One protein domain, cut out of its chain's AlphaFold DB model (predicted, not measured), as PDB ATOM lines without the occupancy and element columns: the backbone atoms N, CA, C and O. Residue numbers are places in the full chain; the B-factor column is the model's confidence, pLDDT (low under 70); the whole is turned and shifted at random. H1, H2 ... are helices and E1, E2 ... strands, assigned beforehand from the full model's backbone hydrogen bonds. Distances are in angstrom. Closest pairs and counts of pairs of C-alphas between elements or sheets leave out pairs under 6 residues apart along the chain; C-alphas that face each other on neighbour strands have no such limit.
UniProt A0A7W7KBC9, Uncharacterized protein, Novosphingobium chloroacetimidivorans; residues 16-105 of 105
ATOM      1  N   THR A  16      56.518  -0.051 181.209       87.31
ATOM      2  CA  THR A  16      57.464   1.065 181.321       87.31
ATOM      3  C   THR A  16      58.277   0.887 182.592       87.31
ATOM      4  O   THR A  16      57.717   0.740 183.678       87.31
ATOM      5  N   VAL A  17      59.605   0.946 182.483       86.38
ATOM      6  CA  VAL A  17      60.459   0.819 183.666       86.38
ATOM      7  C   VAL A  17      60.238   2.032 184.566       86.38
ATOM      8  O   VAL A  17      60.562   3.167 184.217       86.38
ATOM      9  N   THR A  18      59.653   1.788 185.738       88.25
ATOM     10  CA  THR A  18      59.297   2.846 186.684       88.25
ATOM     11  C   THR A  18      60.551   3.539 187.220       88.25
ATOM     12  O   THR A  18      61.552   2.894 187.524       88.25
ATOM     13  N   GLY A  19      60.488   4.866 187.364       87.38
ATOM     14  CA  GLY A  19      61.598   5.669 187.887       87.38
ATOM     15  C   GLY A  19      62.676   6.013 186.858       87.38
ATOM     16  O   GLY A  19      63.707   6.561 187.242       87.38
ATOM     17  N   ILE A  20      62.445   5.720 185.573       92.06
ATOM     18  CA  ILE A  20      63.316   6.134 184.471       92.06
ATOM     19  C   ILE A  20      62.538   7.049 183.539       92.06
ATOM     20  O   ILE A  20      61.568   6.653 182.895       92.06
ATOM     21  N   GLU A  21      62.979   8.297 183.477       94.25
ATOM     22  CA  GLU A  21      62.416   9.295 182.585       94.25
ATOM     23  C   GLU A  21      62.934   9.100 181.153       94.25
ATOM     24  O   GLU A  21      64.093   8.702 180.960       94.25
ATOM     25  N   PRO A  22      62.118   9.417 180.130       93.44
ATOM     26  CA  PRO A  22      62.549   9.323 178.745       93.44
ATOM     27  C   PRO A  22      63.772  10.200 178.448       93.44
ATOM     28  O   PRO A  22      63.814  11.375 178.810       93.44
ATOM     29  N   VAL A  23      64.748   9.665 177.711       94.44
ATOM     30  CA  VAL A  23      65.979  10.378 177.331       94.44
ATOM     31  C   VAL A  23      65.990  10.591 175.821       94.44
ATOM     32  O   VAL A  23      65.892   9.635 175.060       94.44
ATOM     33  N   TYR A  24      66.071  11.841 175.354       93.69
ATOM     34  CA  TYR A  24      65.951  12.191 173.924       93.69
ATOM     35  C   TYR A  24      64.722  11.554 173.233       93.69
ATOM     36  O   TYR A  24      64.771  11.157 172.069       93.69
ATOM     37  N   GLY A  25      63.609  11.426 173.965       92.62
ATOM     38  CA  GLY A  25      62.371  10.804 173.483       92.62
ATOM     39  C   GLY A  25      62.372   9.270 173.460       92.62
ATOM     40  O   GLY A  25      61.396   8.687 172.995       92.62
ATOM     41  N   TRP A  26      63.435   8.619 173.941       95.25
ATOM     42  CA  TRP A  26      63.478   7.176 174.163       95.25
ATOM     43  C   TRP A  26      62.970   6.839 175.559       95.25
ATOM     44  O   TRP A  26      63.513   7.342 176.538       95.25
ATOM     45  N   SER A  27      61.987   5.953 175.649       94.44
ATOM     46  CA  SER A  27      61.524   5.357 176.906       94.44
ATOM     47  C   SER A  27      62.108   3.960 177.061       94.44
ATOM     48  O   SER A  27      62.223   3.238 176.069       94.44
ATOM     49  N   LEU A  28      62.452   3.569 178.288       93.69
ATOM     50  CA  LEU A  28      62.868   2.204 178.597       93.69
ATOM     51  C   LEU A  28      61.652   1.372 178.996       93.69
ATOM     52  O   LEU A  28      60.868   1.776 179.856       93.69
ATOM     53  N   LEU A  29      61.516   0.204 178.384       92.81
ATOM     54  CA  LEU A  29      60.496  -0.773 178.716       92.81
ATOM     55  C   LEU A  29      61.164  -2.103 179.069       92.81
ATOM     56  O   LEU A  29      62.216  -2.428 178.517       92.81
ATOM     57  N   SER A  30      60.553  -2.856 179.975       90.81
ATOM     58  CA  SER A  30      60.964  -4.206 180.358       90.81
ATOM     59  C   SER A  30      59.915  -5.216 179.928       90.81
ATOM     60  O   SER A  30      58.722  -4.947 180.034       90.81
ATOM     61  N   PHE A  31      60.344  -6.381 179.470       87.75
ATOM     62  CA  PHE A  31      59.467  -7.507 179.181       87.75
ATOM     63  C   PHE A  31      60.124  -8.796 179.651       87.75
ATOM     64  O   PHE A  31      61.344  -8.934 179.595       87.75
ATOM     65  N   GLU A  32      59.307  -9.744 180.086       85.69
ATOM     66  CA  GLU A  32      59.781 -11.069 180.458       85.69
ATOM     67  C   GLU A  32      59.834 -11.963 179.212       85.69
ATOM     68  O   GLU A  32      58.917 -11.969 178.385       85.69
ATOM     69  N   GLU A  33      60.918 -12.716 179.070       83.31
ATOM     70  CA  GLU A  33      61.100 -13.720 178.027       83.31
ATOM     71  C   GLU A  33      61.425 -15.066 178.674       83.31
ATOM     72  O   GLU A  33      62.285 -15.153 179.553       83.31
ATOM     73  N   GLU A  34      60.732 -16.114 178.239       80.44
ATOM     74  CA  GLU A  34      61.018 -17.487 178.639       80.44
ATOM     75  C   GLU A  34      62.081 -18.081 177.707       80.44
ATOM     76  O   GLU A  34      61.900 -18.131 176.487       80.44
ATOM     77  N   ASP A  35      63.197 -18.531 178.277       77.25
ATOM     78  CA  ASP A  35      64.241 -19.246 177.541       77.25
ATOM     79  C   ASP A  35      63.879 -20.734 177.358       77.25
ATOM     80  O   ASP A  35      63.008 -21.268 178.043       77.25
ATOM     81  N   SER A  36      64.578 -21.442 176.464       73.12
ATOM     82  CA  SER A  36      64.269 -22.851 176.121       73.12
ATOM     83  C   SER A  36      64.353 -23.832 177.302       73.12
ATOM     84  O   SER A  36      63.781 -24.919 177.239       73.12
ATOM     85  N   ASP A  37      65.037 -23.445 178.379       78.12
ATOM     86  CA  ASP A  37      65.150 -24.199 179.632       78.12
ATOM     87  C   ASP A  37      64.022 -23.884 180.646       78.12
ATOM     88  O   ASP A  37      64.074 -24.343 181.788       78.12
ATOM     89  N   GLY A  38      63.010 -23.092 180.265       76.00
ATOM     90  CA  GLY A  38      61.874 -22.715 181.121       76.00
ATOM     91  C   GLY A  38      62.198 -21.635 182.162       76.00
ATOM     92  O   GLY A  38      61.461 -21.452 183.133       76.00
ATOM     93  N   PHE A  39      63.322 -20.932 181.995       79.38
ATOM     94  CA  PHE A  39      63.712 -19.816 182.856       79.38
ATOM     95  C   PHE A  39      63.229 -18.493 182.270       79.38
ATOM     96  O   PHE A  39      63.580 -18.146 181.144       79.38
ATOM     97  N   TRP A  40      62.491 -17.734 183.077       79.00
ATOM     98  CA  TRP A  40      62.050 -16.381 182.753       79.00
ATOM     99  C   TRP A  40      63.166 -15.377 183.027       79.00
ATOM    100  O   TRP A  40      63.847 -15.454 184.054       79.00
ATOM    101  N   ARG A  41      63.377 -14.454 182.089       82.19
ATOM    102  CA  ARG A  41      64.410 -13.419 182.166       82.19
ATOM    103  C   ARG A  41      63.828 -12.068 181.777       82.19
ATOM    104  O   ARG A  41      63.127 -11.961 180.774       82.19
ATOM    105  N   ASP A  42      64.172 -11.041 182.546       83.94
ATOM    106  CA  ASP A  42      63.864  -9.659 182.198       83.94
ATOM    107  C   ASP A  42      64.767  -9.191 181.055       83.94
ATOM    108  O   ASP A  42      65.997  -9.167 181.159       83.94
ATOM    109  N   ASN A  43      64.140  -8.782 179.962       87.88
ATOM    110  CA  ASN A  43      64.777  -8.117 178.843       87.88
ATOM    111  C   ASN A  43      64.288  -6.673 178.745       87.88
ATOM    112  O   ASN A  43      63.214  -6.313 179.228       87.88
ATOM    113  N   TYR A  44      65.082  -5.833 178.083       90.06
ATOM    114  CA  TYR A  44      64.802  -4.408 177.976       90.06
ATOM    115  C   TYR A  44      64.762  -3.953 176.523       90.06
ATOM    116  O   TYR A  44      65.608  -4.314 175.704       90.06
ATOM    117  N   VAL A  45      63.795  -3.097 176.210       92.44
ATOM    118  CA  VAL A  45      63.650  -2.453 174.905       92.44
ATOM    119  C   VAL A  45      63.558  -0.946 175.097       92.44
ATOM    120  O   VAL A  45      62.865  -0.452 175.985       92.44
ATOM    121  N   ALA A  46      64.263  -0.196 174.263       93.44
ATOM    122  CA  ALA A  46      64.109   1.243 174.180       93.44
ATOM    123  C   ALA A  46      63.142   1.579 173.041       93.44
ATOM    124  O   ALA A  46      63.323   1.111 171.915       93.44
ATOM    125  N   ARG A  47      62.131   2.409 173.312       94.00
ATOM    126  CA  ARG A  47      61.130   2.823 172.318       94.00
ATOM    127  C   ARG A  47      61.129   4.333 172.118       94.00
ATOM    128  O   ARG A  47      61.079   5.083 173.088       94.00
ATOM    129  N   GLN A  48      61.109   4.771 170.863       93.12
ATOM    130  CA  GLN A  48      60.926   6.167 170.454       93.12
ATOM    131  C   GLN A  48      59.883   6.227 169.330       93.12
ATOM    132  O   GLN A  48      60.169   5.939 168.164       93.12
ATOM    133  N   GLY A  49      58.645   6.586 169.675       88.94
ATOM    134  CA  GLY A  49      57.521   6.552 168.735       88.94
ATOM    135  C   GLY A  49      57.283   5.136 168.198       88.94
ATOM    136  O   GLY A  49      56.993   4.226 168.967       88.94
ATOM    137  N   ALA A  50      57.429   4.955 166.883       87.31
ATOM    138  CA  ALA A  50      57.310   3.654 166.210       87.31
ATOM    139  C   ALA A  50      58.634   2.864 166.133       87.31
ATOM    140  O   ALA A  50      58.667   1.791 165.535       87.31
ATOM    141  N   ARG A  51      59.738   3.406 166.663       89.00
ATOM    142  CA  ARG A  51      61.049   2.744 166.660       89.00
ATOM    143  C   ARG A  51      61.264   2.007 167.966       89.00
ATOM    144  O   ARG A  51      61.016   2.566 169.032       89.00
ATOM    145  N   GLU A  52      61.793   0.797 167.865       90.94
ATOM    146  CA  GLU A  52      62.120  -0.062 168.998       90.94
ATOM    147  C   GLU A  52      63.526  -0.623 168.808       90.94
ATOM    148  O   GLU A  52      63.899  -1.018 167.702       90.94
ATOM    149  N   VAL A  53      64.316  -0.624 169.879       90.44
ATOM    150  CA  VAL A  53      65.678  -1.155 169.894       90.44
ATOM    151  C   VAL A  53      65.825  -2.060 171.105       90.44
ATOM    152  O   VAL A  53      65.643  -1.615 172.237       90.44
ATOM    153  N   LEU A  54      66.154  -3.330 170.863       89.06
ATOM    154  CA  LEU A  54      66.512  -4.254 171.933       89.06
ATOM    155  C   LEU A  54      67.809  -3.770 172.583       89.06
ATOM    156  O   LEU A  54      68.805  -3.531 171.895       89.06
ATOM    157  N   VAL A  55      67.779  -3.601 173.899       89.38
ATOM    158  CA  VAL A  55      68.936  -3.144 174.657       89.38
ATOM    159  C   VAL A  55      69.807  -4.359 174.962       89.38
ATOM    160  O   VAL A  55      69.363  -5.300 175.611       89.38
ATOM    161  N   ASP A  56      71.052  -4.332 174.496       86.06
ATOM    162  CA  ASP A  56      72.011  -5.435 174.626       86.06
ATOM    163  C   ASP A  56      72.619  -5.497 176.042       86.06
ATOM    164  O   ASP A  56      73.812  -5.289 176.235       86.06
ATOM    165  N   VAL A  57      71.790  -5.704 177.065       84.19
ATOM    166  CA  VAL A  57      72.179  -5.719 178.488       84.19
ATOM    167  C   VAL A  57      72.064  -7.112 179.098       84.19
ATOM    168  O   VAL A  57      71.361  -7.984 178.598       84.19
ATOM    169  N   SER A  58      72.793  -7.346 180.187       82.56
ATOM    170  CA  SER A  58      72.731  -8.611 180.920       82.56
ATOM    171  C   SER A  58      71.423  -8.727 181.705       82.56
ATOM    172  O   SER A  58      71.262  -8.062 182.723       82.56
ATOM    173  N   CYS A  59      70.529  -9.630 181.303       77.69
ATOM    174  CA  CYS A  59      69.269  -9.922 182.005       77.69
ATOM    175  C   CYS A  59      69.430 -10.348 183.481       77.69
ATOM    176  O   CYS A  59      68.485 -10.260 184.254       77.69
ATOM    177  N   PHE A  60      70.623 -10.783 183.902       75.81
ATOM    178  CA  PHE A  60      70.884 -11.213 185.284       75.81
ATOM    179  C   PHE A  60      71.550 -10.153 186.163       75.81
ATOM    180  O   PHE A  60      71.523 -10.258 187.389       75.81
ATOM    181  N   GLN A  61      72.229  -9.181 185.555       80.75
ATOM    182  CA  GLN A  61      73.086  -8.239 186.280       80.75
ATOM    183  C   GLN A  61      72.732  -6.785 186.024       80.75
ATOM    184  O   GLN A  61      73.182  -5.931 186.780       80.75
ATOM    185  N   PHE A  62      71.977  -6.497 184.968       84.56
ATOM    186  CA  PHE A  62      71.617  -5.139 184.632       84.56
ATOM    187  C   PHE A  62      70.515  -4.638 185.559       84.56
ATOM    188  O   PHE A  62      69.422  -5.199 185.608       84.56
ATOM    189  N   LYS A  63      70.799  -3.555 186.279       88.69
ATOM    190  CA  LYS A  63      69.800  -2.797 187.027       88.69
ATOM    191  C   LYS A  63      69.595  -1.464 186.325       88.69
ATOM    192  O   LYS A  63      70.521  -0.644 186.289       88.69
ATOM    193  N   PRO A  64      68.408  -1.219 185.758       88.31
ATOM    194  CA  PRO A  64      68.182  -0.013 184.993       88.31
ATOM    195  C   PRO A  64      68.197   1.199 185.939       88.31
ATOM    196  O   PRO A  64      67.512   1.232 186.959       88.31
ATOM    197  N   THR A  65      69.014   2.200 185.611       94.12
ATOM    198  CA  THR A  65      69.067   3.498 186.299       94.12
ATOM    199  C   THR A  65      69.027   4.618 185.266       94.12
ATOM    200  O   THR A  65      69.381   4.405 184.101       94.12
ATOM    201  N   GLN A  66      68.640   5.826 185.690       93.88
ATOM    202  CA  GLN A  66      68.575   6.985 184.793       93.88
ATOM    203  C   GLN A  66      69.912   7.239 184.081       93.88
ATOM    204  O   GLN A  66      69.939   7.500 182.881       93.88
ATOM    205  N   GLU A  67      71.029   7.134 184.805       93.44
ATOM    206  CA  GLU A  67      72.361   7.426 184.269       93.44
ATOM    207  C   GLU A  67      72.800   6.394 183.219       93.44
ATOM    208  O   GLU A  67      73.266   6.768 182.138       93.44
ATOM    209  N   ARG A  68      72.568   5.104 183.492       93.56
ATOM    210  CA  ARG A  68      72.903   4.002 182.577       93.56
ATOM    211  C   ARG A  68      72.052   4.049 181.318       93.56
ATOM    212  O   ARG A  68      72.582   3.942 180.214       93.56
ATOM    213  N   PHE A  69      70.746   4.278 181.465       94.12
ATOM    214  CA  PHE A  69      69.862   4.429 180.314       94.12
ATOM    215  C   PHE A  69      70.242   5.655 179.475       94.12
ATOM    216  O   PHE A  69      70.370   5.553 178.255       94.12
ATOM    217  N   ALA A  70      70.535   6.792 180.113       94.38
ATOM    218  CA  ALA A  70      70.993   7.977 179.399       94.38
ATOM    219  C   ALA A  70      72.317   7.745 178.658       94.38
ATOM    220  O   ALA A  70      72.507   8.274 177.563       94.38
ATOM    221  N   TRP A  71      73.252   6.980 179.227       93.19
ATOM    222  CA  TRP A  71      74.478   6.588 178.527       93.19
ATOM    223  C   TRP A  71      74.191   5.696 177.312       93.19
ATOM    224  O   TRP A  71      74.696   5.990 176.228       93.19
ATOM    225  N   LEU A  72      73.327   4.684 177.448       92.25
ATOM    226  CA  LEU A  72      72.939   3.800 176.341       92.25
ATOM    227  C   LEU A  72      72.296   4.580 175.186       92.25
ATOM    228  O   LEU A  72      72.672   4.381 174.033       92.25
ATOM    229  N   VAL A  73      71.382   5.508 175.485       94.25
ATOM    230  CA  VAL A  73      70.728   6.341 174.464       94.25
ATOM    231  C   VAL A  73      71.733   7.264 173.770       94.25
ATOM    232  O   VAL A  73      71.744   7.341 172.542       94.25
ATOM    233  N   ARG A  74      72.609   7.942 174.530       93.12
ATOM    234  CA  ARG A  74      73.634   8.848 173.971       93.12
ATOM    235  C   ARG A  74      74.605   8.131 173.037       93.12
ATOM    236  O   ARG A  74      75.022   8.710 172.040       93.12
ATOM    237  N   ASN A  75      74.922   6.877 173.345       90.00
ATOM    238  CA  ASN A  75      75.842   6.052 172.571       90.00
ATOM    239  C   ASN A  75      75.145   5.200 171.496       90.00
ATOM    240  O   ASN A  75      75.789   4.368 170.859       90.00
ATOM    241  N   GLY A  76      73.841   5.400 171.274       90.50
ATOM    242  CA  GLY A  76      73.097   4.735 170.206       90.50
ATOM    243  C   GLY A  76      72.895   3.234 170.420       90.50
ATOM    244  O   GLY A  76      72.884   2.488 169.445       90.50
ATOM    245  N   PHE A  77      72.731   2.798 171.672       89.94
ATOM    246  CA  PHE A  77      72.563   1.394 172.068       89.94
ATOM    247  C   PHE A  77      73.714   0.509 171.562       89.94
ATOM    248  O   PHE A  77      73.505  -0.375 170.724       89.94
ATOM    249  N   PRO A  78      74.952   0.754 172.037       86.62
ATOM    250  CA  PRO A  78      76.110   0.010 171.569       86.62
ATOM    251  C   PRO A  78      75.928  -1.479 171.866       86.62
ATOM    252  O   PRO A  78      75.566  -1.857 172.977       86.62
ATOM    253  N   ARG A  79      76.223  -2.335 170.886       80.12
ATOM    254  CA  ARG A  79      76.327  -3.779 171.124       80.12
ATOM    255  C   ARG A  79      77.609  -4.073 171.880       80.12
ATOM    256  O   ARG A  79      78.644  -3.460 171.595       80.12
ATOM    257  N   ARG A  80      77.566  -5.005 172.824       73.94
ATOM    258  CA  ARG A  80      78.781  -5.433 173.506       73.94
ATOM    259  C   ARG A  80      79.686  -6.175 172.508       73.94
ATOM    260  O   ARG A  80      79.197  -6.919 171.659       73.94
ATOM    261  N   PRO A  81      81.016  -5.990 172.574       65.00
ATOM    262  CA  PRO A  81      81.948  -6.657 171.661       65.00
ATOM    263  C   PRO A  81      82.126  -8.159 171.940       65.00
ATOM    264  O   PRO A  81      82.809  -8.840 171.175       65.00
ATOM    265  N   THR A  82      81.561  -8.687 173.027       64.88
ATOM    266  CA  THR A  82      81.684 -10.098 173.400       64.88
ATOM    267  C   THR A  82      80.484 -10.908 172.912       64.88
ATOM    268  O   THR A  82      79.351 -10.477 173.106       64.88
ATOM    269  N   PRO A  83      80.693 -12.118 172.363       62.56
ATOM    270  CA  PRO A  83      79.597 -12.981 171.916       62.56
ATOM    271  C   PRO A  83      78.769 -13.582 173.066       62.56
ATOM    272  O   PRO A  83      77.739 -14.197 172.809       62.56
ATOM    273  N   PHE A  84      79.206 -13.424 174.320       62.28
ATOM    274  CA  PHE A  84      78.547 -13.986 175.496       62.28
ATOM    275  C   PHE A  84      78.234 -12.892 176.522       62.28
ATOM    276  O   PHE A  84      79.143 -12.317 177.122       62.28
ATOM    277  N   GLY A  85      76.937 -12.653 176.734       66.06
ATOM    278  CA  GLY A  85      76.391 -11.729 177.729       66.06
ATOM    279  C   GLY A  85      76.319 -10.278 177.250       66.06
ATOM    280  O   GLY A  85      77.279  -9.767 176.685       66.06
ATOM    281  N   GLY A  86      75.197  -9.604 177.515       81.00
ATOM    282  CA  GLY A  86      75.045  -8.165 177.270       81.00
ATOM    283  C   GLY A  86      75.846  -7.310 178.257       81.00
ATOM    284  O   GLY A  86      76.562  -7.835 179.114       81.00
ATOM    285  N   TRP A  87      75.742  -5.988 178.143       83.50
ATOM    286  CA  TRP A  87      76.374  -5.032 179.058       83.50
ATOM    287  C   TRP A  87      75.966  -5.284 180.511       83.50
ATOM    288  O   TRP A  87      74.777  -5.344 180.837       83.50
ATOM    289  N   SER A  88      76.959  -5.416 181.387       86.56
ATOM    290  CA  SER A  88      76.745  -5.426 182.834       86.56
ATOM    291  C   SER A  88      76.760  -4.010 183.414       86.56
ATOM    292  O   SER A  88      77.331  -3.086 182.829       86.56
ATOM    293  N   ASP A  89      76.180  -3.856 184.605       88.06
ATOM    294  CA  ASP A  89      76.209  -2.614 185.386       88.06
ATOM    295  C   ASP A  89      77.623  -2.031 185.501       88.06
ATOM    296  O   ASP A  89      77.857  -0.879 185.142       88.06
ATOM    297  N   ALA A  90      78.583  -2.859 185.927       87.00
ATOM    298  CA  ALA A  90      79.958  -2.436 186.174       87.00
ATOM    299  C   ALA A  90      80.664  -1.926 184.909       87.00
ATOM    300  O   ALA A  90      81.480  -1.011 184.983       87.00
ATOM    301  N   GLU A  91      80.356  -2.499 183.744       86.69
ATOM    302  CA  GLU A  91      80.945  -2.057 182.480       86.69
ATOM    303  C   GLU A  91      80.373  -0.723 182.015       86.69
ATOM    304  O   GLU A  91      81.132   0.129 181.549       86.69
ATOM    305  N   ILE A  92      79.059  -0.532 182.151       88.00
ATOM    306  CA  ILE A  92      78.416   0.742 181.816       88.00
ATOM    307  C   ILE A  92      78.939   1.833 182.756       88.00
ATOM    308  O   ILE A  92      79.375   2.884 182.290       88.00
ATOM    309  N   ASP A  93      78.978   1.563 184.061       91.12
ATOM    310  CA  ASP A  93      79.460   2.518 185.062       91.12
ATOM    311  C   ASP A  93      80.943   2.871 184.839       91.12
ATOM    312  O   ASP A  93      81.316   4.044 184.891       91.12
ATOM    313  N   ALA A  94      81.792   1.889 184.505       89.50
ATOM    314  CA  ALA A  94      83.200   2.131 184.181       89.50
ATOM    315  C   ALA A  94      83.377   3.007 182.929       89.50
ATOM    316  O   ALA A  94      84.268   3.856 182.889       89.50
ATOM    317  N   ARG A  95      82.526   2.836 181.907       88.62
ATOM    318  CA  ARG A  95      82.545   3.678 180.699       88.62
ATOM    319  C   ARG A  95      82.090   5.100 180.987       88.62
ATOM    320  O   ARG A  95      82.749   6.034 180.543       88.62
ATOM    321  N   ILE A  96      81.024   5.263 181.770       90.00
ATOM    322  CA  ILE A  96      80.552   6.580 182.211       90.00
ATOM    323  C   ILE A  96      81.650   7.301 183.004       90.00
ATOM    324  O   ILE A  96      81.887   8.487 182.775       90.00
ATOM    325  N   ALA A  97      82.337   6.599 183.912       90.12
ATOM    326  CA  ALA A  97      83.446   7.157 184.680       90.12
ATOM    327  C   ALA A  97      84.606   7.598 183.771       90.12
ATOM    328  O   ALA A  97      85.018   8.754 183.838       90.12
ATOM    329  N   ALA A  98      85.055   6.731 182.858       88.50
ATOM    330  CA  ALA A  98      86.136   7.046 181.925       88.50
ATOM    331  C   ALA A  98      85.804   8.237 181.002       88.50
ATOM    332  O   ALA A  98      86.664   9.075 180.737       88.50
ATOM    333  N   GLU A  99      84.558   8.350 180.530       89.31
ATOM    334  CA  GLU A  99      84.100   9.501 179.738       89.31
ATOM    335  C   GLU A  99      84.097  10.799 180.554       89.31
ATOM    336  O   GLU A  99      84.497  11.845 180.045       89.31
ATOM    337  N   ARG A 100      83.682  10.741 181.828       87.12
ATOM    338  CA  ARG A 100      83.726  11.897 182.736       87.12
ATOM    339  C   ARG A 100      85.155  12.370 182.981       87.12
ATOM    340  O   ARG A 100      85.392  13.574 182.963       87.12
ATOM    341  N   GLU A 101      86.089  11.445 183.180       84.56
ATOM    342  CA  GLU A 101      87.509  11.769 183.341       84.56
ATOM    343  C   GLU A 101      88.099  12.372 182.061       84.56
ATOM    344  O   GLU A 101      88.778  13.393 182.124       84.56
ATOM    345  N   ALA A 102      87.780  11.809 180.892       79.62
ATOM    346  CA  ALA A 102      88.256  12.316 179.604       79.62
ATOM    347  C   ALA A 102      87.714  13.714 179.251       79.62
ATOM    348  O   ALA A 102      88.379  14.455 178.537       79.62
ATOM    349  N   MET A 103      86.520  14.081 179.729       72.38
ATOM    350  CA  MET A 103      85.955  15.427 179.549       72.38
ATOM    351  C   MET A 103      86.503  16.460 180.544       72.38
ATOM    352  O   MET A 103      86.346  17.659 180.318       72.38
ATOM    353  N   ALA A 104      87.082  16.010 181.659       69.75
ATOM    354  CA  ALA A 104      87.650  16.872 182.692       69.75
ATOM    355  C   ALA A 104      89.151  17.167 182.488       69.75
ATOM    356  O   ALA A 104      89.686  18.033 183.183       69.75
ATOM    357  N   ALA A 105      89.809  16.444 181.574       57.81
ATOM    358  CA  ALA A 105      91.212  16.610 181.187       57.81
ATOM    359  C   ALA A 105      91.371  17.588 180.012       57.81
ATOM    360  O   ALA A 105      92.375  18.337 180.022       57.81
TER     361      ALA A 105
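This is residues 16 to 105 of the 105 residues of an uncharacterized protein of Novosphingobium chloroacetimidivorans (UniProt A0A7W7KBC9). A long hairpin of two strands, E1 and E2, with the short strand E3 beside E2, makes a small sheet at one end of the domain; the short helix H1 lies between this sheet and the longer helix H2, which packs on H1 with its residues 89 to 96, while residues 97 to 105, of which 97 to 104 belong to H2, stick out beyond the body. The hairpin turn and the far end of H2 make the two ends of an elongated outline of 49 by 30 by 21 A. The printed part has 90 residues, with three named strands and two named helices in the order E1 E2 E3 H1 H2; the sheet, ordered E1 - E2 - E3, is antiparallel, and the class is mixed, helices and strands. The whole is compact, with a radius of gyration of the C-alphas of 13.7 A.

E1, residues 27 to 34, and E2, residues 40 to 48, form a hairpin of antiparallel neighbours at 151 degrees, with N 29 and O 45 at 2.8 A and N 43 and O 31 at 2.8 A, within hydrogen-bond range. E2 and E3, residues 51 to 54, form a second hairpin, antiparallel at 148 degrees, with N 46 and O 53 at 2.8 A. The three strands are a meander, each strand the antiparallel neighbour of the one before; E1 and E3 are edge strands. H1, residues 66 to 74, is on the sheet but only grazes it with its residues 66 to 73; the closest C-alphas of E1 and H1 are those of Leu 28 and Phe 69, 7.5 A apart. H2, residues 89 to 104, touches H1 with residues 89 to 96 alone, the closest C-alphas being those of Arg 68 and Ile 92, 6.4 A apart. Their lines stand about perpendicular, but only just, at 71 degrees. H2 is not on the sheet and is apart from E1, E2 and E3. In H1 and H2 every O i to N i+4 pair is within hydrogen-bond range.

E1 begins at C-alpha 27, (61.524, 5.357, 176.906), and measures 22.9 A from first to last C-alpha. E2 measures 25.7 A, and E3 is a short strand of 10.3 A. H1 begins at C-alpha 66, (68.575, 6.985, 184.793), and is 12.1 A long. H2 is 22.8 A long and ends at C-alpha 104, (87.650, 16.872, 182.692).

The two C-alphas farthest apart are those of Gly 38 and Ala 105, 49.1 A. The printed part has no cut and ends at residue 105, the chain's last. The links E3 to H1 and H1 to H2 are long, of 11 and 14 residues. The mean pLDDT of the printed part is 85.7; residues 81 to 85 and 104 to 105 are under 70.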